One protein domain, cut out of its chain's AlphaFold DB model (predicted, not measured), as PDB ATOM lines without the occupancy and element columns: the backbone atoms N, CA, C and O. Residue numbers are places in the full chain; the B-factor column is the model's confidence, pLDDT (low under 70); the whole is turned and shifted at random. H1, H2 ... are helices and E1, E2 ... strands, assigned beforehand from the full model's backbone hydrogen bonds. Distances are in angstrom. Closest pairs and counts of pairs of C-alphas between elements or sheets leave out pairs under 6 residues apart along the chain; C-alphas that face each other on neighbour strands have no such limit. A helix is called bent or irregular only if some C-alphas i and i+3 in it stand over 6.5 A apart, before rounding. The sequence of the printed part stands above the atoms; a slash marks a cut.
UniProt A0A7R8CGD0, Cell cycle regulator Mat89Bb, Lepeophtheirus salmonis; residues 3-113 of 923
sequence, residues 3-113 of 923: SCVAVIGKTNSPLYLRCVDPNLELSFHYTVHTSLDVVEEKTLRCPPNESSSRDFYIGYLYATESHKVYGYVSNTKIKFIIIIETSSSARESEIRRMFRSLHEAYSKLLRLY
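This is residues 3 to 113 of the 923 residues of the protein "Cell cycle regulator Mat89Bb" of Lepeophtheirus salmonis (UniProt A0A7R8CGD0). A twisted sheet of five strands lies between two long helices, H1 covering one face and H2 running slantwise over the other, so that the domain has three layers. The last residues of H2, 107 to 112, stick out past the sheet with Tyr 113, and residues 44 to 53, of which 44 belongs to H1 and 45 to 53 to the long link from H1 to E3, stick out elsewhere. The printed part has 111 residues, with E1, E2, H1, E3, E4, E5 and H2 in that order along the chain; the sheet's order is E2, E1, E5, E4, E3, all antiparallel. The class is mixed, helices and strands. The whole is compact, with a radius of gyration of the C-alphas of 13.9 A and spans of 44 by 34 by 26 A.

E1, residues 3 to 8, begins at C-alpha 3 (91.011, -19.505, -21.000). E2 is residues 14 to 19. H1, residues 22 to 44, is 33.6 A long and ends at C-alpha 44 (96.454, -8.294, 3.978); it is irregular, C-alphas 23 and 26 being 7.6 A apart, and has a kink of 29 degrees near residue 33. E3 is residues 57 to 63, 16.7 A long, E4 residues 67 to 73, 20.1 A, and E5 residues 79 to 85, 20.0 A. H2, residues 92 to 112, is 30.3 A long and ends at C-alpha 112 (90.893, -39.748, -1.866).

E1 and E2 form an antiparallel hairpin, with N 7 and O 16 2.8 A apart, within hydrogen-bond range. On its other side E1 is antiparallel to E5, with N 6 and O 81 at 2.8 A. E3, E4 and E5 form a meander, each strand the antiparallel neighbour of the one before, and two hairpins: N 61 and O 69 are 2.9 A apart, N 70 and O 82 3.0 A. E2 and E3 are the edge strands. H1 is on the sheet; its closest C-alphas to E3 are those of Val 38 and Leu 61, 6.4 A apart, and to E2 those of Glu 25 and Cys 19, 6.2 A. H2 is on the opposite face at a height over the sheet of 9.7 A, over E5 and E4, slantwise to the strands at 42 degrees to E5 on the local plane. The closest C-alphas of H2 and E4 are those of Phe 99 and Tyr 72, 6.8 A apart. H1 and H2 are apart. In H2 every O i to N i+4 pair is within hydrogen-bond range; in H1 14 of 19 are.

The C-alphas farthest apart, those of Asn 23 and Glu 50, are 45.8 A apart. The printed part has no cut. The link from H1 to E3, 12 residues, is long. Mean pLDDT of the printed part is 80.5; residues 45 to 55, 89 and 111 to 113 are under 70.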
ATOM      1  N   SER A   3      89.824 -19.393 -20.140       85.69
ATOM      2  CA  SER A   3      91.011 -19.505 -21.000       85.69
ATOM      3  C   SER A   3      92.160 -20.217 -20.278       85.69
ATOM      4  O   SER A   3      92.931 -20.945 -20.903       85.69
ATOM      5  N   CYS A   4      92.245 -20.047 -18.953       89.50
ATOM      6  CA  CYS A   4      93.209 -20.734 -18.095       89.50
ATOM      7  C   CYS A   4      92.679 -20.893 -16.660       89.50
ATOM      8  O   CYS A   4      92.007 -20.005 -16.128       89.50
ATOM      9  N   VAL A   5      93.016 -22.016 -16.021       91.88
ATOM     10  CA  VAL A   5      92.745 -22.301 -14.604       91.88
ATOM     11  C   VAL A   5      94.048 -22.696 -13.918       91.88
ATOM     12  O   VAL A   5      94.774 -23.550 -14.427       91.88
ATOM     13  N   ALA A   6      94.333 -22.107 -12.758       91.69
ATOM     14  CA  ALA A   6      95.523 -22.401 -11.970       91.69
ATOM     15  C   ALA A   6      95.203 -22.632 -10.484       91.69
ATOM     16  O   ALA A   6      94.327 -21.986  -9.904       91.69
ATOM     17  N   VAL A   7      95.946 -23.550  -9.866       91.38
ATOM     18  CA  VAL A   7      95.950 -23.848  -8.430       91.38
ATOM     19  C   VAL A   7      97.364 -23.631  -7.916       91.38
ATOM     20  O   VAL A   7      98.307 -24.279  -8.368       91.38
ATOM     21  N   ILE A   8      97.513 -22.724  -6.959       89.81
ATOM     22  CA  ILE A   8      98.792 -22.304  -6.395       89.81
ATOM     23  C   ILE A   8      98.835 -22.670  -4.911       89.81
ATOM     24  O   ILE A   8      97.895 -22.426  -4.149       89.81
ATOM     25  N   GLY A   9      99.950 -23.261  -4.498       84.50
ATOM     26  CA  GLY A   9     100.209 -23.690  -3.137       84.50
ATOM     27  C   GLY A   9     100.379 -22.532  -2.154       84.50
ATOM     28  O   GLY A   9     100.524 -21.360  -2.516       84.50
ATOM     29  N   LYS A  10     100.423 -22.880  -0.865       82.50
ATOM     30  CA  LYS A  10     100.619 -21.911   0.223       82.50
ATOM     31  C   LYS A  10     101.936 -21.126   0.100       82.50
ATOM     32  O   LYS A  10     101.970 -19.964   0.473       82.50
ATOM     33  N   THR A  11     102.980 -21.740  -0.465       80.12
ATOM     34  CA  THR A  11     104.317 -21.154  -0.689       80.12
ATOM     35  C   THR A  11     104.482 -20.538  -2.084       80.12
ATOM     36  O   THR A  11     105.594 -20.476  -2.591       80.12
ATOM     37  N   ASN A  12     103.386 -20.144  -2.743       82.62
ATOM     38  CA  ASN A  12     103.390 -19.573  -4.101       82.62
ATOM     39  C   ASN A  12     103.928 -20.513  -5.203       82.62
ATOM     40  O   ASN A  12     104.234 -20.063  -6.304       82.62
ATOM     41  N   SER A  13     103.990 -21.826  -4.950       77.06
ATOM     42  CA  SER A  13     104.348 -22.826  -5.961       77.06
ATOM     43  C   SER A  13     103.139 -23.206  -6.829       77.06
ATOM     44  O   SER A  13     102.061 -23.456  -6.284       77.06
ATOM     45  N   PRO A  14     103.271 -23.288  -8.164       79.44
ATOM     46  CA  PRO A  14     102.184 -23.761  -9.013       79.44
ATOM     47  C   PRO A  14     101.965 -25.262  -8.786       79.44
ATOM     48  O   PRO A  14     102.867 -26.068  -8.990       79.44
ATOM     49  N   LEU A  15     100.770 -25.636  -8.319       79.31
ATOM     50  CA  LEU A  15     100.370 -27.037  -8.123       79.31
ATOM     51  C   LEU A  15      99.691 -27.604  -9.370       79.31
ATOM     52  O   LEU A  15      99.790 -28.797  -9.638       79.31
ATOM     53  N   TYR A  16      98.975 -26.757 -10.104       83.38
ATOM     54  CA  TYR A  16      98.282 -27.119 -11.331       83.38
ATOM     55  C   TYR A  16      98.058 -25.864 -12.173       83.38
ATOM     56  O   TYR A  16      97.635 -24.842 -11.633       83.38
ATOM     57  N   LEU A  17      98.305 -25.933 -13.478       87.44
ATOM     58  CA  LEU A  17      97.934 -24.893 -14.432       87.44
ATOM     59  C   LEU A  17      97.480 -25.579 -15.720       87.44
ATOM     60  O   LEU A  17      98.126 -26.505 -16.197       87.44
ATOM     61  N   ARG A  18      96.332 -25.165 -16.255       82.50
ATOM     62  CA  ARG A  18      95.799 -25.701 -17.507       82.50
ATOM     63  C   ARG A  18      95.179 -24.577 -18.317       82.50
ATOM     64  O   ARG A  18      94.248 -23.918 -17.852       82.50
ATOM     65  N   CYS A  19      95.674 -24.399 -19.533       85.75
ATOM     66  CA  CYS A  19      95.143 -23.469 -20.520       85.75
ATOM     67  C   CYS A  19      94.464 -24.221 -21.675       85.75
ATOM     68  O   CYS A  19      94.661 -25.427 -21.852       85.75
ATOM     69  N   VAL A  20      93.609 -23.518 -22.422       80.69
ATOM     70  CA  VAL A  20      92.912 -24.078 -23.594       80.69
ATOM     71  C   VAL A  20      93.852 -24.190 -24.803       80.69
ATOM     72  O   VAL A  20      93.768 -25.173 -25.534       80.69
ATOM     73  N   ASP A  21      94.768 -23.230 -24.979       76.12
ATOM     74  CA  ASP A  21      95.804 -23.235 -26.022       76.12
ATOM     75  C   ASP A  21      97.202 -23.447 -25.404       76.12
ATOM     76  O   ASP A  21      97.694 -22.545 -24.716       76.12
ATOM     77  N   PRO A  22      97.867 -24.594 -25.658       73.94
ATOM     78  CA  PRO A  22      99.204 -24.892 -25.138       73.94
ATOM     79  C   PRO A  22     100.284 -23.881 -25.548       73.94
ATOM     80  O   PRO A  22     101.264 -23.704 -24.831       73.94
ATOM     81  N   ASN A  23     100.120 -23.174 -26.674       71.00
ATOM     82  CA  ASN A  23     101.124 -22.207 -27.136       71.00
ATOM     83  C   ASN A  23     101.168 -20.933 -26.272       71.00
ATOM     84  O   ASN A  23     102.159 -20.204 -26.293       71.00
ATOM     85  N   LEU A  24     100.108 -20.666 -25.500       74.81
ATOM     86  CA  LEU A  24      99.980 -19.498 -24.623       74.81
ATOM     87  C   LEU A  24     100.297 -19.813 -23.151       74.81
ATOM     88  O   LEU A  24     100.193 -18.932 -22.293       74.81
ATOM     89  N   GLU A  25     100.716 -21.043 -22.848       78.88
ATOM     90  CA  GLU A  25     100.959 -21.528 -21.486       78.88
ATOM     91  C   GLU A  25     101.961 -20.654 -20.714       78.88
ATOM     92  O   GLU A  25     101.691 -20.256 -19.578       78.88
ATOM     93  N   LEU A  26     103.065 -20.252 -21.352       76.38
ATOM     94  CA  LEU A  26     104.080 -19.386 -20.738       76.38
ATOM     95  C   LEU A  26     103.530 -17.988 -20.394       76.38
ATOM     96  O   LEU A  26     103.836 -17.433 -19.337       76.38
ATOM     97  N   SER A  27     102.673 -17.432 -21.257       79.62
ATOM     98  CA  SER A  27     102.020 -16.136 -21.029       79.62
ATOM     99  C   SER A  27     101.035 -16.210 -19.859       79.62
ATOM    100  O   SER A  27     100.956 -15.294 -19.034       79.62
ATOM    101  N   PHE A  28     100.295 -17.318 -19.745       84.88
ATOM    102  CA  PHE A  28      99.396 -17.537 -18.615       84.88
ATOM    103  C   PHE A  28     100.151 -17.801 -17.311       84.88
ATOM    104  O   PHE A  28      99.714 -17.301 -16.278       84.88
ATOM    105  N   HIS A  29     101.309 -18.468 -17.341       84.00
ATOM    106  CA  HIS A  29     102.187 -18.572 -16.172       84.00
ATOM    107  C   HIS A  29     102.592 -17.196 -15.642       84.00
ATOM    108  O   HIS A  29     102.440 -16.935 -14.448       84.00
ATOM    109  N   TYR A  30     103.038 -16.297 -16.524       83.75
ATOM    110  CA  TYR A  30     103.389 -14.931 -16.135       83.75
ATOM    111  C   TYR A  30     102.191 -14.195 -15.516       83.75
ATOM    112  O   TYR A  30     102.292 -13.664 -14.414       83.75
ATOM    113  N   THR A  31     101.029 -14.257 -16.172       85.81
ATOM    114  CA  THR A  31      99.784 -13.606 -15.720       85.81
ATOM    115  C   THR A  31      99.302 -14.135 -14.359       85.81
ATOM    116  O   THR A  31      98.846 -13.382 -13.498       85.81
ATOM    117  N   VAL A  32      99.409 -15.447 -14.135       89.62
ATOM    118  CA  VAL A  32      99.054 -16.086 -12.863       89.62
ATOM    119  C   VAL A  32     100.022 -15.660 -11.758       89.62
ATOM    120  O   VAL A  32      99.564 -15.315 -10.669       89.62
ATOM    121  N   HIS A  33     101.331 -15.624 -12.021       88.06
ATOM    122  CA  HIS A  33     102.327 -15.247 -11.015       88.06
ATOM    123  C   HIS A  33     102.262 -13.766 -10.628       88.06
ATOM    124  O   HIS A  33     102.295 -13.473  -9.438       88.06
ATOM    125  N   THR A  34     102.060 -12.849 -11.577       87.38
ATOM    126  CA  THR A  34     101.866 -11.418 -11.266       87.38
ATOM    127  C   THR A  34     100.576 -11.152 -10.490       87.38
ATOM    128  O   THR A  34     100.477 -10.195  -9.729       87.38
ATOM    129  N   SER A  35      99.565 -12.017 -10.628       89.69
ATOM    130  CA  SER A  35      98.326 -11.897  -9.853       89.69
ATOM    131  C   SER A  35      98.478 -12.241  -8.371       89.69
ATOM    132  O   SER A  35      97.619 -11.864  -7.572       89.69
ATOM    133  N   LEU A  36      99.568 -12.916  -7.989       89.94
ATOM    134  CA  LEU A  36      99.823 -13.288  -6.599       89.94
ATOM    135  C   LEU A  36     100.096 -12.071  -5.716       89.94
ATOM    136  O   LEU A  36      99.597 -12.052  -4.592       89.94
ATOM    137  N   ASP A  37     100.769 -11.049  -6.242       87.31
ATOM    138  CA  ASP A  37     101.049  -9.806  -5.515       87.31
ATOM    139  C   ASP A  37      99.737  -9.098  -5.131       87.31
ATOM    140  O   ASP A  37      99.528  -8.701  -3.984       87.31
ATOM    141  N   VAL A  38      98.779  -9.058  -6.067       86.06
ATOM    142  CA  VAL A  38      97.435  -8.492  -5.849       86.06
ATOM    143  C   VAL A  38      96.619  -9.341  -4.868       86.06
ATOM    144  O   VAL A  38      95.860  -8.811  -4.053       86.06
ATOM    145  N   VAL A  39      96.751 -10.672  -4.929       87.25
ATOM    146  CA  VAL A  39      96.104 -11.587  -3.974       87.25
ATOM    147  C   VAL A  39      96.644 -11.369  -2.563       87.25
ATOM    148  O   VAL A  39      95.860 -11.348  -1.612       87.25
ATOM    149  N   GLU A  40      97.954 -11.194  -2.411       85.75
ATOM    150  CA  GLU A  40      98.600 -10.944  -1.125       85.75
ATOM    151  C   GLU A  40      98.175  -9.591  -0.542       85.75
ATOM    152  O   GLU A  40      97.687  -9.545   0.590       85.75
ATOM    153  N   GLU A  41      98.199  -8.524  -1.346       83.50
ATOM    154  CA  GLU A  41      97.731  -7.187  -0.959       83.50
ATOM    155  C   GLU A  41      96.259  -7.194  -0.502       83.50
ATOM    156  O   GLU A  41      95.922  -6.652   0.556       83.50
ATOM    157  N   LYS A  42      95.368  -7.860  -1.253       80.12
ATOM    158  CA  LYS A  42      93.938  -7.965  -0.900       80.12
ATOM    159  C   LYS A  42      93.681  -8.855   0.314       80.12
ATOM    160  O   LYS A  42      92.722  -8.617   1.044       80.12
ATOM    161  N   THR A  43      94.529  -9.854   0.556       76.25
ATOM    162  CA  THR A  43      94.421 -10.720   1.743       76.25
ATOM    163  C   THR A  43      94.933 -10.017   3.006       76.25
ATOM    164  O   THR A  43      94.434 -10.299   4.093       76.25
ATOM    165  N   LEU A  44      95.893  -9.090   2.877       72.38
ATOM    166  CA  LEU A  44      96.454  -8.294   3.978       72.38
ATOM    167  C   LEU A  44      95.548  -7.126   4.412       72.38
ATOM    168  O   LEU A  44      95.549  -6.762   5.585       72.38
ATOM    169  N   ARG A  45      94.756  -6.552   3.495       61.50
ATOM    170  CA  ARG A  45      93.886  -5.384   3.763       61.50
ATOM    171  C   ARG A  45      92.561  -5.685   4.484       61.50
ATOM    172  O   ARG A  45      91.872  -4.742   4.860       61.50
ATOM    173  N   CYS A  46      92.209  -6.952   4.714       53.25
ATOM    174  CA  CYS A  46      90.988  -7.344   5.434       53.25
ATOM    175  C   CYS A  46      91.308  -7.934   6.825       53.25
ATOM    176  O   CYS A  46      91.535  -9.144   6.929       53.25
ATOM    177  N   PRO A  47      91.303  -7.134   7.910       48.03
ATOM    178  CA  PRO A  47      91.287  -7.672   9.268       48.03
ATOM    179  C   PRO A  47      89.951  -8.396   9.550       48.03
ATOM    180  O   PRO A  47      88.930  -8.076   8.936       48.03
ATOM    181  N   PRO A  48      89.925  -9.398  10.447       46.28
ATOM    182  CA  PRO A  48      88.713 -10.151  10.744       46.28
ATOM    183  C   PRO A  48      87.743  -9.295  11.574       46.28
ATOM    184  O   PRO A  48      87.857  -9.255  12.791       46.28
ATOM    185  N   ASN A  49      86.775  -8.638  10.933       38.97
ATOM    186  CA  ASN A  49      85.576  -8.167  11.632       38.97
ATOM    187  C   ASN A  49      84.593  -9.339  11.793       38.97
ATOM    188  O   ASN A  49      84.274 -10.041  10.831       38.97
ATOM    189  N   GLU A  50      84.133  -9.552  13.027       47.53
ATOM    190  CA  GLU A  50      83.427 -10.741  13.540       47.53
ATOM    191  C   GLU A  50      82.006 -10.996  12.989       47.53
ATOM    192  O   GLU A  50      81.291 -11.841  13.521       47.53
ATOM    193  N   SER A  51      81.564 -10.334  11.917       47.44
ATOM    194  CA  SER A  51      80.155 -10.408  11.484       47.44
ATOM    195  C   SER A  51      79.897 -10.628   9.991       47.44
ATOM    196  O   SER A  51      78.739 -10.692   9.584       47.44
ATOM    197  N   SER A  52      80.924 -10.838   9.161       42.16
ATOM    198  CA  SER A  52      80.733 -11.220   7.754       42.16
ATOM    199  C   SER A  52      81.314 -12.604   7.490       42.16
ATOM    200  O   SER A  52      82.511 -12.820   7.686       42.16
ATOM    201  N   SER A  53      80.482 -13.545   7.032       47.16
ATOM    202  CA  SER A  53      80.904 -14.854   6.523       47.16
ATOM    203  C   SER A  53      82.165 -14.693   5.666       47.16
ATOM    204  O   SER A  53      82.121 -13.958   4.685       47.16
ATOM    205  N   ARG A  54      83.293 -15.314   6.054       57.06
ATOM    206  CA  ARG A  54      84.557 -15.268   5.291       57.06
ATOM    207  C   ARG A  54      84.301 -15.784   3.875       57.06
ATOM    208  O   ARG A  54      84.345 -16.993   3.650       57.06
ATOM    209  N   ASP A  55      84.010 -14.888   2.939       67.38
ATOM    210  CA  ASP A  55      83.914 -15.257   1.536       67.38
ATOM    211  C   ASP A  55      85.338 -15.532   1.049       67.38
ATOM    212  O   ASP A  55      86.229 -14.688   1.129       67.38
ATOM    213  N   PHE A  56      85.577 -16.767   0.617       82.56
ATOM    214  CA  PHE A  56      86.869 -17.211   0.095       82.56
ATOM    215  C   PHE A  56      87.151 -16.640  -1.301       82.56
ATOM    216  O   PHE A  56      88.259 -16.757  -1.823       82.56
ATOM    217  N   TYR A  57      86.147 -16.034  -1.929       88.06
ATOM    218  CA  TYR A  57      86.281 -15.368  -3.208       88.06
ATOM    219  C   TYR A  57      86.854 -13.953  -3.030       88.06
ATOM    220  O   TYR A  57      86.211 -13.079  -2.460       88.06
ATOM    221  N   ILE A  58      88.062 -13.718  -3.555       85.69
ATOM    222  CA  ILE A  58      88.736 -12.403  -3.519       85.69
ATOM    223  C   ILE A  58      88.134 -11.451  -4.560       85.69
ATOM    224  O   ILE A  58      88.233 -10.228  -4.440       85.69
ATOM    225  N   GLY A  59      87.496 -12.009  -5.588       86.31
ATOM    226  CA  GLY A  59      86.912 -11.235  -6.665       86.31
ATOM    227  C   GLY A  59      87.866 -11.025  -7.827       86.31
ATOM    228  O   GLY A  59      88.815 -11.776  -8.060       86.31
ATOM    229  N   TYR A  60      87.565  -9.988  -8.590       87.94
ATOM    230  CA  TYR A  60      88.373  -9.538  -9.711       87.94
ATOM    231  C   TYR A  60      89.725  -9.000  -9.221       87.94
ATOM    232  O   TYR A  60      89.769  -8.178  -8.300       87.94
ATOM    233  N   LEU A  61      90.828  -9.471  -9.805       89.50
ATOM    234  CA  LEU A  61      92.182  -9.035  -9.452       89.50
ATOM    235  C   LEU A  61      92.590  -7.856 -10.332       89.50
ATOM    236  O   LEU A  61      92.731  -6.745  -9.830       89.50
ATOM    237  N   TYR A  62      92.706  -8.100 -11.634       88.06
ATOM    238  CA  TYR A  62      92.972  -7.099 -12.663       88.06
ATOM    239  C   TYR A  62      92.578  -7.656 -14.043       88.06
ATOM    240  O   TYR A  62      92.261  -8.843 -14.182       88.06
ATOM    241  N   ALA A  63      92.590  -6.805 -15.066       85.44
ATOM    242  CA  ALA A  63      92.442  -7.215 -16.457       85.44
ATOM    243  C   ALA A  63      93.661  -6.794 -17.263       85.44
ATOM    244  O   ALA A  63      94.297  -5.779 -16.994       85.44
ATOM    245  N   THR A  64      93.935  -7.601 -18.269       81.06
ATOM    246  CA  THR A  64      94.803  -7.306 -19.403       81.06
ATOM    247  C   THR A  64      93.924  -6.926 -20.595       81.06
ATOM    248  O   THR A  64      92.700  -7.082 -20.544       81.06
ATOM    249  N   GLU A  65      94.530  -6.463 -21.687       76.88
ATOM    250  CA  GLU A  65      93.809  -6.061 -22.906       76.88
ATOM    251  C   GLU A  65      92.874  -7.164 -23.436       76.88
ATOM    252  O   GLU A  65      91.781  -6.880 -23.921       76.88
ATOM    253  N   SER A  66      93.263  -8.431 -23.272       82.00
ATOM    254  CA  SER A  66      92.541  -9.594 -23.797       82.00
ATOM    255  C   SER A  66      91.865 -10.468 -22.733       82.00
ATOM    256  O   SER A  66      90.953 -11.223 -23.073       82.00
ATOM    257  N   HIS A  67      92.244 -10.373 -21.452       88.00
ATOM    258  CA  HIS A  67      91.760 -11.288 -20.408       88.00
ATOM    259  C   HIS A  67      91.476 -10.619 -19.058       88.00
ATOM    260  O   HIS A  67      92.218  -9.752 -18.605       88.00
ATOM    261  N   LYS A  68      90.466 -11.122 -18.346       89.62
ATOM    262  CA  LYS A  68      90.112 -10.780 -16.961       89.62
ATOM    263  C   LYS A  68      90.564 -11.881 -16.003       89.62
ATOM    264  O   LYS A  68      90.282 -13.058 -16.237       89.62
ATOM    265  N   VAL A  69      91.221 -11.497 -14.908       92.81
ATOM    266  CA  VAL A  69      91.783 -12.422 -13.911       92.81
ATOM    267  C   VAL A  69      90.990 -12.345 -12.607       92.81
ATOM    268  O   VAL A  69      90.794 -11.266 -12.043       92.81
ATOM    269  N   TYR A  70      90.556 -13.499 -12.103       92.88
ATOM    270  CA  TYR A  70      89.803 -13.630 -10.854       92.88
ATOM    271  C   TYR A  70      90.545 -14.521  -9.857       92.88
ATOM    272  O   TYR A  70      91.212 -15.476 -10.260       92.88
ATOM    273  N   GLY A  71      90.394 -14.230  -8.562       92.56
ATOM    274  CA  GLY A  71      91.077 -14.938  -7.478       92.56
ATOM    275  C   GLY A  71      90.134 -15.496  -6.411       92.56
ATOM    276  O   GLY A  71      89.118 -14.893  -6.060       92.56
ATOM    277  N   TYR A  72      90.505 -16.644  -5.851       91.81
ATOM    278  CA  TYR A  72      89.840 -17.295  -4.723       91.81
ATOM    279  C   TYR A  72      90.900 -17.916  -3.809       91.81
ATOM    280  O   TYR A  72      91.814 -18.581  -4.290       91.81
ATOM    281  N   VAL A  73      90.796 -17.735  -2.495       91.06
ATOM    282  CA  VAL A  73      91.754 -18.281  -1.523       91.06
ATOM    283  C   VAL A  73      91.022 -19.099  -0.474       91.06
ATOM    284  O   VAL A  73      90.153 -18.600   0.233       91.06
ATOM    285  N   SER A  74      91.389 -20.376  -0.358       87.38
ATOM    286  CA  SER A  74      90.806 -21.276   0.637       87.38
ATOM    287  C   SER A  74      91.256 -20.934   2.062       87.38
ATOM    288  O   SER A  74      92.253 -20.247   2.300       87.38
ATOM    289  N   ASN A  75      90.574 -21.522   3.044       80.50
ATOM    290  CA  ASN A  75      90.999 -21.516   4.447       80.50
ATOM    291  C   ASN A  75      92.408 -22.112   4.670       80.50
ATOM    292  O   ASN A  75      93.076 -21.735   5.628       80.50
ATOM    293  N   THR A  76      92.881 -22.994   3.783       81.94
ATOM    294  CA  THR A  76      94.237 -23.577   3.803       81.94
ATOM    295  C   THR A  76      95.287 -22.727   3.080       81.94
ATOM    296  O   THR A  76      96.414 -23.185   2.887       81.94
ATOM    297  N   LYS A  77      94.941 -21.488   2.693       85.19
ATOM    298  CA  LYS A  77      95.804 -20.550   1.951       85.19
ATOM    299  C   LYS A  77      96.230 -21.060   0.562       85.19
ATOM    300  O   LYS A  77      97.220 -20.579   0.009       85.19
ATOM    301  N   ILE A  78      95.478 -22.004  -0.011       90.12
ATOM    302  CA  ILE A  78      95.609 -22.406  -1.418       90.12
ATOM    303  C   ILE A  78      94.891 -21.367  -2.271       90.12
ATOM    304  O   ILE A  78      93.764 -20.975  -1.956       90.12
ATOM    305  N   LYS A  79      95.552 -20.909  -3.333       92.06
ATOM    306  CA  LYS A  79      95.066 -19.829  -4.193       92.06
ATOM    307  C   LYS A  79      94.619 -20.426  -5.521       92.06
ATOM    308  O   LYS A  79      95.386 -21.112  -6.187       92.06
ATOM    309  N   PHE A  80      93.381 -20.176  -5.897       93.81
ATOM    310  CA  PHE A  80      92.803 -20.579  -7.166       93.81
ATOM    311  C   PHE A  80      92.664 -19.334  -8.035       93.81
ATOM    312  O   PHE A  80      92.126 -18.321  -7.582       93.81
ATOM    313  N   ILE A  81      93.135 -19.412  -9.276       94.06
ATOM    314  CA  ILE A  81      93.089 -18.311 -10.240       94.06
ATOM    315  C   ILE A  81      92.396 -18.807 -11.506       94.06
ATOM    316  O   ILE A  81      92.728 -19.870 -12.032       94.06
ATOM    317  N   ILE A  82      91.414 -18.045 -11.983       93.00
ATOM    318  CA  ILE A  82      90.702 -18.322 -13.234       93.00
ATOM    319  C   ILE A  82      90.834 -17.095 -14.128       93.00
ATOM    320  O   ILE A  82      90.531 -15.974 -13.711       93.00
ATOM    321  N   ILE A  83      91.267 -17.329 -15.363       91.94
ATOM    322  CA  ILE A  83      91.439 -16.311 -16.396       91.94
ATOM    323  C   ILE A  83      90.354 -16.519 -17.449       91.94
ATOM    324  O   ILE A  83      90.174 -17.627 -17.960       91.94
ATOM    325  N   ILE A  84      89.618 -15.456 -17.760       90.50
ATOM    326  CA  ILE A  84      88.510 -15.465 -18.718       90.50
ATOM    327  C   ILE A  84      88.790 -14.407 -19.776       90.50
ATOM    328  O   ILE A  84      89.182 -13.294 -19.445       90.50
ATOM    329  N   GLU A  85      88.574 -14.736 -21.040       87.25
ATOM    330  CA  GLU A  85      88.691 -13.775 -22.135       87.25
ATOM    331  C   GLU A  85      87.729 -12.585 -21.959       87.25
ATOM    332  O   GLU A  85      86.566 -12.757 -21.585       87.25
ATOM    333  N   THR A  86      88.199 -11.367 -22.232       81.19
ATOM    334  CA  THR A  86      87.434 -10.124 -22.031       81.19
ATOM    335  C   THR A  86      86.158 -10.067 -22.880       81.19
ATOM    336  O   THR A  86      85.172  -9.464 -22.447       81.19
ATOM    337  N   SER A  87      86.148 -10.747 -24.033       75.44
ATOM    338  CA  SER A  87      85.000 -10.923 -24.937       75.44
ATOM    339  C   SER A  87      83.859 -11.759 -24.329       75.44
ATOM    340  O   SER A  87      82.707 -11.639 -24.743       75.44
ATOM    341  N   SER A  88      84.143 -12.573 -23.307       74.69
ATOM    342  CA  SER A  88      83.167 -13.435 -22.638       74.69
ATOM    343  C   SER A  88      82.508 -12.700 -21.462       74.69
ATOM    344  O   SER A  88      83.120 -12.507 -20.410       74.69
ATOM    345  N   SER A  89      81.222 -12.353 -21.578       68.38
ATOM    346  CA  SER A  89      80.435 -11.737 -20.495       68.38
ATOM    347  C   SER A  89      80.001 -12.764 -19.432       68.38
ATOM    348  O   SER A  89      78.828 -13.123 -19.335       68.38
ATOM    349  N   ALA A  90      80.946 -13.278 -18.643       74.38
ATOM    350  CA  ALA A  90      80.640 -14.180 -17.530       74.38
ATOM    351  C   ALA A  90      80.092 -13.394 -16.325       74.38
ATOM    352  O   ALA A  90      80.711 -12.428 -15.871       74.38
ATOM    353  N   ARG A  91      78.943 -13.816 -15.781       80.56
ATOM    354  CA  ARG A  91      78.376 -13.213 -14.562       80.56
ATOM    355  C   ARG A  91      79.180 -13.638 -13.335       80.56
ATOM    356  O   ARG A  91      79.634 -14.776 -13.238       80.56
ATOM    357  N   GLU A  92      79.300 -12.759 -12.346       81.69
ATOM    358  CA  GLU A  92      80.068 -13.042 -11.125       81.69
ATOM    359  C   GLU A  92      79.556 -14.288 -10.373       81.69
ATOM    360  O   GLU A  92      80.340 -15.066  -9.827       81.69
ATOM    361  N   SER A  93      78.245 -14.548 -10.413       83.94
ATOM    362  CA  SER A  93      77.629 -15.753  -9.846       83.94
ATOM    363  C   SER A  93      78.118 -17.054 -10.502       83.94
ATOM    364  O   SER A  93      78.289 -18.065  -9.812       83.94
ATOM    365  N   GLU A  94      78.399 -17.034 -11.809       86.31
ATOM    366  CA  GLU A  94      78.945 -18.169 -12.561       86.31
ATOM    367  C   GLU A  94      80.414 -18.404 -12.198       86.31
ATOM    368  O   GLU A  94      80.817 -19.544 -11.970       86.31
ATOM    369  N   ILE A  95      81.191 -17.327 -12.050       87.56
ATOM    370  CA  ILE A  95      82.603 -17.378 -11.643       87.56
ATOM    371  C   ILE A  95      82.738 -17.943 -10.227       87.56
ATOM    372  O   ILE A  95      83.514 -18.873  -9.998       87.56
ATOM    373  N   ARG A  96      81.906 -17.477  -9.288       88.62
ATOM    374  CA  ARG A  96      81.845 -18.035  -7.927       88.62
ATOM    375  C   ARG A  96      81.474 -19.522  -7.936       88.62
ATOM    376  O   ARG A  96      82.010 -20.290  -7.139       88.62
ATOM    377  N   ARG A  97      80.593 -19.960  -8.846       88.12
ATOM    378  CA  ARG A  97      80.256 -21.385  -9.019       88.12
ATOM    379  C   ARG A  97      81.446 -22.197  -9.544       88.12
ATOM    380  O   ARG A  97      81.674 -23.290  -9.031       88.12
ATOM    381  N   MET A  98      82.214 -21.669 -10.502       89.31
ATOM    382  CA  MET A  98      83.431 -22.326 -11.006       89.31
ATOM    383  C   MET A  98      84.477 -22.506  -9.901       89.31
ATOM    384  O   MET A  98      84.994 -23.607  -9.736       89.31
ATOM    385  N   PHE A  99      84.731 -21.472  -9.092       92.75
ATOM    386  CA  PHE A  99      85.665 -21.580  -7.967       92.75
ATOM    387  C   PHE A  99      85.213 -22.583  -6.906       92.75
ATOM    388  O   PHE A  99      86.032 -23.366  -6.430       92.75
ATOM    389  N   ARG A 100      83.914 -22.621  -6.571       88.62
ATOM    390  CA  ARG A 100      83.377 -23.634  -5.646       88.62
ATOM    391  C   ARG A 100      83.564 -25.052  -6.181       88.62
ATOM    392  O   ARG A 100      84.034 -25.907  -5.439       88.62
ATOM    393  N   SER A 101      83.269 -25.280  -7.460       90.38
ATOM    394  CA  SER A 101      83.460 -26.588  -8.099       90.38
ATOM    395  C   SER A 101      84.936 -27.005  -8.128       90.38
ATOM    396  O   SER A 101      85.260 -28.146  -7.805       90.38
ATOM    397  N   LEU A 102      85.845 -26.072  -8.431       90.50
ATOM    398  CA  LEU A 102      87.287 -26.323  -8.439       90.50
ATOM    399  C   LEU A 102      87.828 -26.627  -7.033       90.50
ATOM    400  O   LEU A 102      88.615 -27.555  -6.851       90.50
ATOM    401  N   HIS A 103      87.370 -25.884  -6.025       90.25
ATOM    402  CA  HIS A 103      87.742 -26.109  -4.632       90.25
ATOM    403  C   HIS A 103      87.183 -27.436  -4.093       90.25
ATOM    404  O   HIS A 103      87.880 -28.142  -3.362       90.25
ATOM    405  N   GLU A 104      85.966 -27.822  -4.482       88.06
ATOM    406  CA  GLU A 104      85.387 -29.125  -4.149       88.06
ATOM    407  C   GLU A 104      86.156 -30.271  -4.822       88.06
ATOM    408  O   GLU A 104      86.494 -31.249  -4.154       88.06
ATOM    409  N   ALA A 105      86.517 -30.130  -6.101       85.62
ATOM    410  CA  ALA A 105      87.337 -31.105  -6.820       85.62
ATOM    411  C   ALA A 105      88.722 -31.274  -6.174       85.62
ATOM    412  O   ALA A 105      89.156 -32.401  -5.926       85.62
ATOM    413  N   TYR A 106      89.378 -30.165  -5.819       85.69
ATOM    414  CA  TYR A 106      90.650 -30.176  -5.092       85.69
ATOM    415  C   TYR A 106      90.513 -30.824  -3.703       85.69
ATOM    416  O   TYR A 106      91.324 -31.664  -3.316       85.69
ATOM    417  N   SER A 107      89.440 -30.514  -2.972       82.56
ATOM    418  CA  SER A 107      89.159 -31.118  -1.662       82.56
ATOM    419  C   SER A 107      88.878 -32.619  -1.762       82.56
ATOM    420  O   SER A 107      89.324 -33.391  -0.914       82.56
ATOM    421  N   LYS A 108      88.164 -33.058  -2.805       79.44
ATOM    422  CA  LYS A 108      87.899 -34.475  -3.080       79.44
ATOM    423  C   LYS A 108      89.185 -35.223  -3.425       79.44
ATOM    424  O   LYS A 108      89.376 -36.329  -2.927       79.44
ATOM    425  N   LEU A 109      90.079 -34.605  -4.200       76.31
ATOM    426  CA  LEU A 109      91.409 -35.147  -4.486       76.31
ATOM    427  C   LEU A 109      92.202 -35.351  -3.189       76.31
ATOM    428  O   LEU A 109      92.712 -36.441  -2.958       76.31
ATOM    429  N   LEU A 110      92.213 -34.368  -2.285       71.19
ATOM    430  CA  LEU A 110      92.877 -34.510  -0.983       71.19
ATOM    431  C   LEU A 110      92.241 -35.589  -0.085       71.19
ATOM    432  O   LEU A 110      92.946 -36.245   0.676       71.19
ATOM    433  N   ARG A 111      90.921 -35.809  -0.175       61.44
ATOM    434  CA  ARG A 111      90.211 -36.854   0.595       61.44
ATOM    435  C   ARG A 111      90.437 -38.271   0.066       61.44
ATOM    436  O   ARG A 111      90.402 -39.210   0.854       61.44
ATOM    437  N   LEU A 112      90.646 -38.440  -1.242       55.59
ATOM    438  CA  LEU A 112      90.893 -39.748  -1.866       55.59
ATOM    439  C   LEU A 112      92.318 -40.271  -1.616       55.59
ATOM    440  O   LEU A 112      92.560 -41.467  -1.767       55.59
ATOM    441  N   TYR A 113      93.231 -39.403  -1.173       46.19
ATOM    442  CA  TYR A 113      94.608 -39.748  -0.826       46.19
ATOM    443  C   TYR A 113      94.945 -39.319   0.613       46.19
ATOM    444  O   TYR A 113      95.719 -38.381   0.810       46.19
TER     445      TYR A 113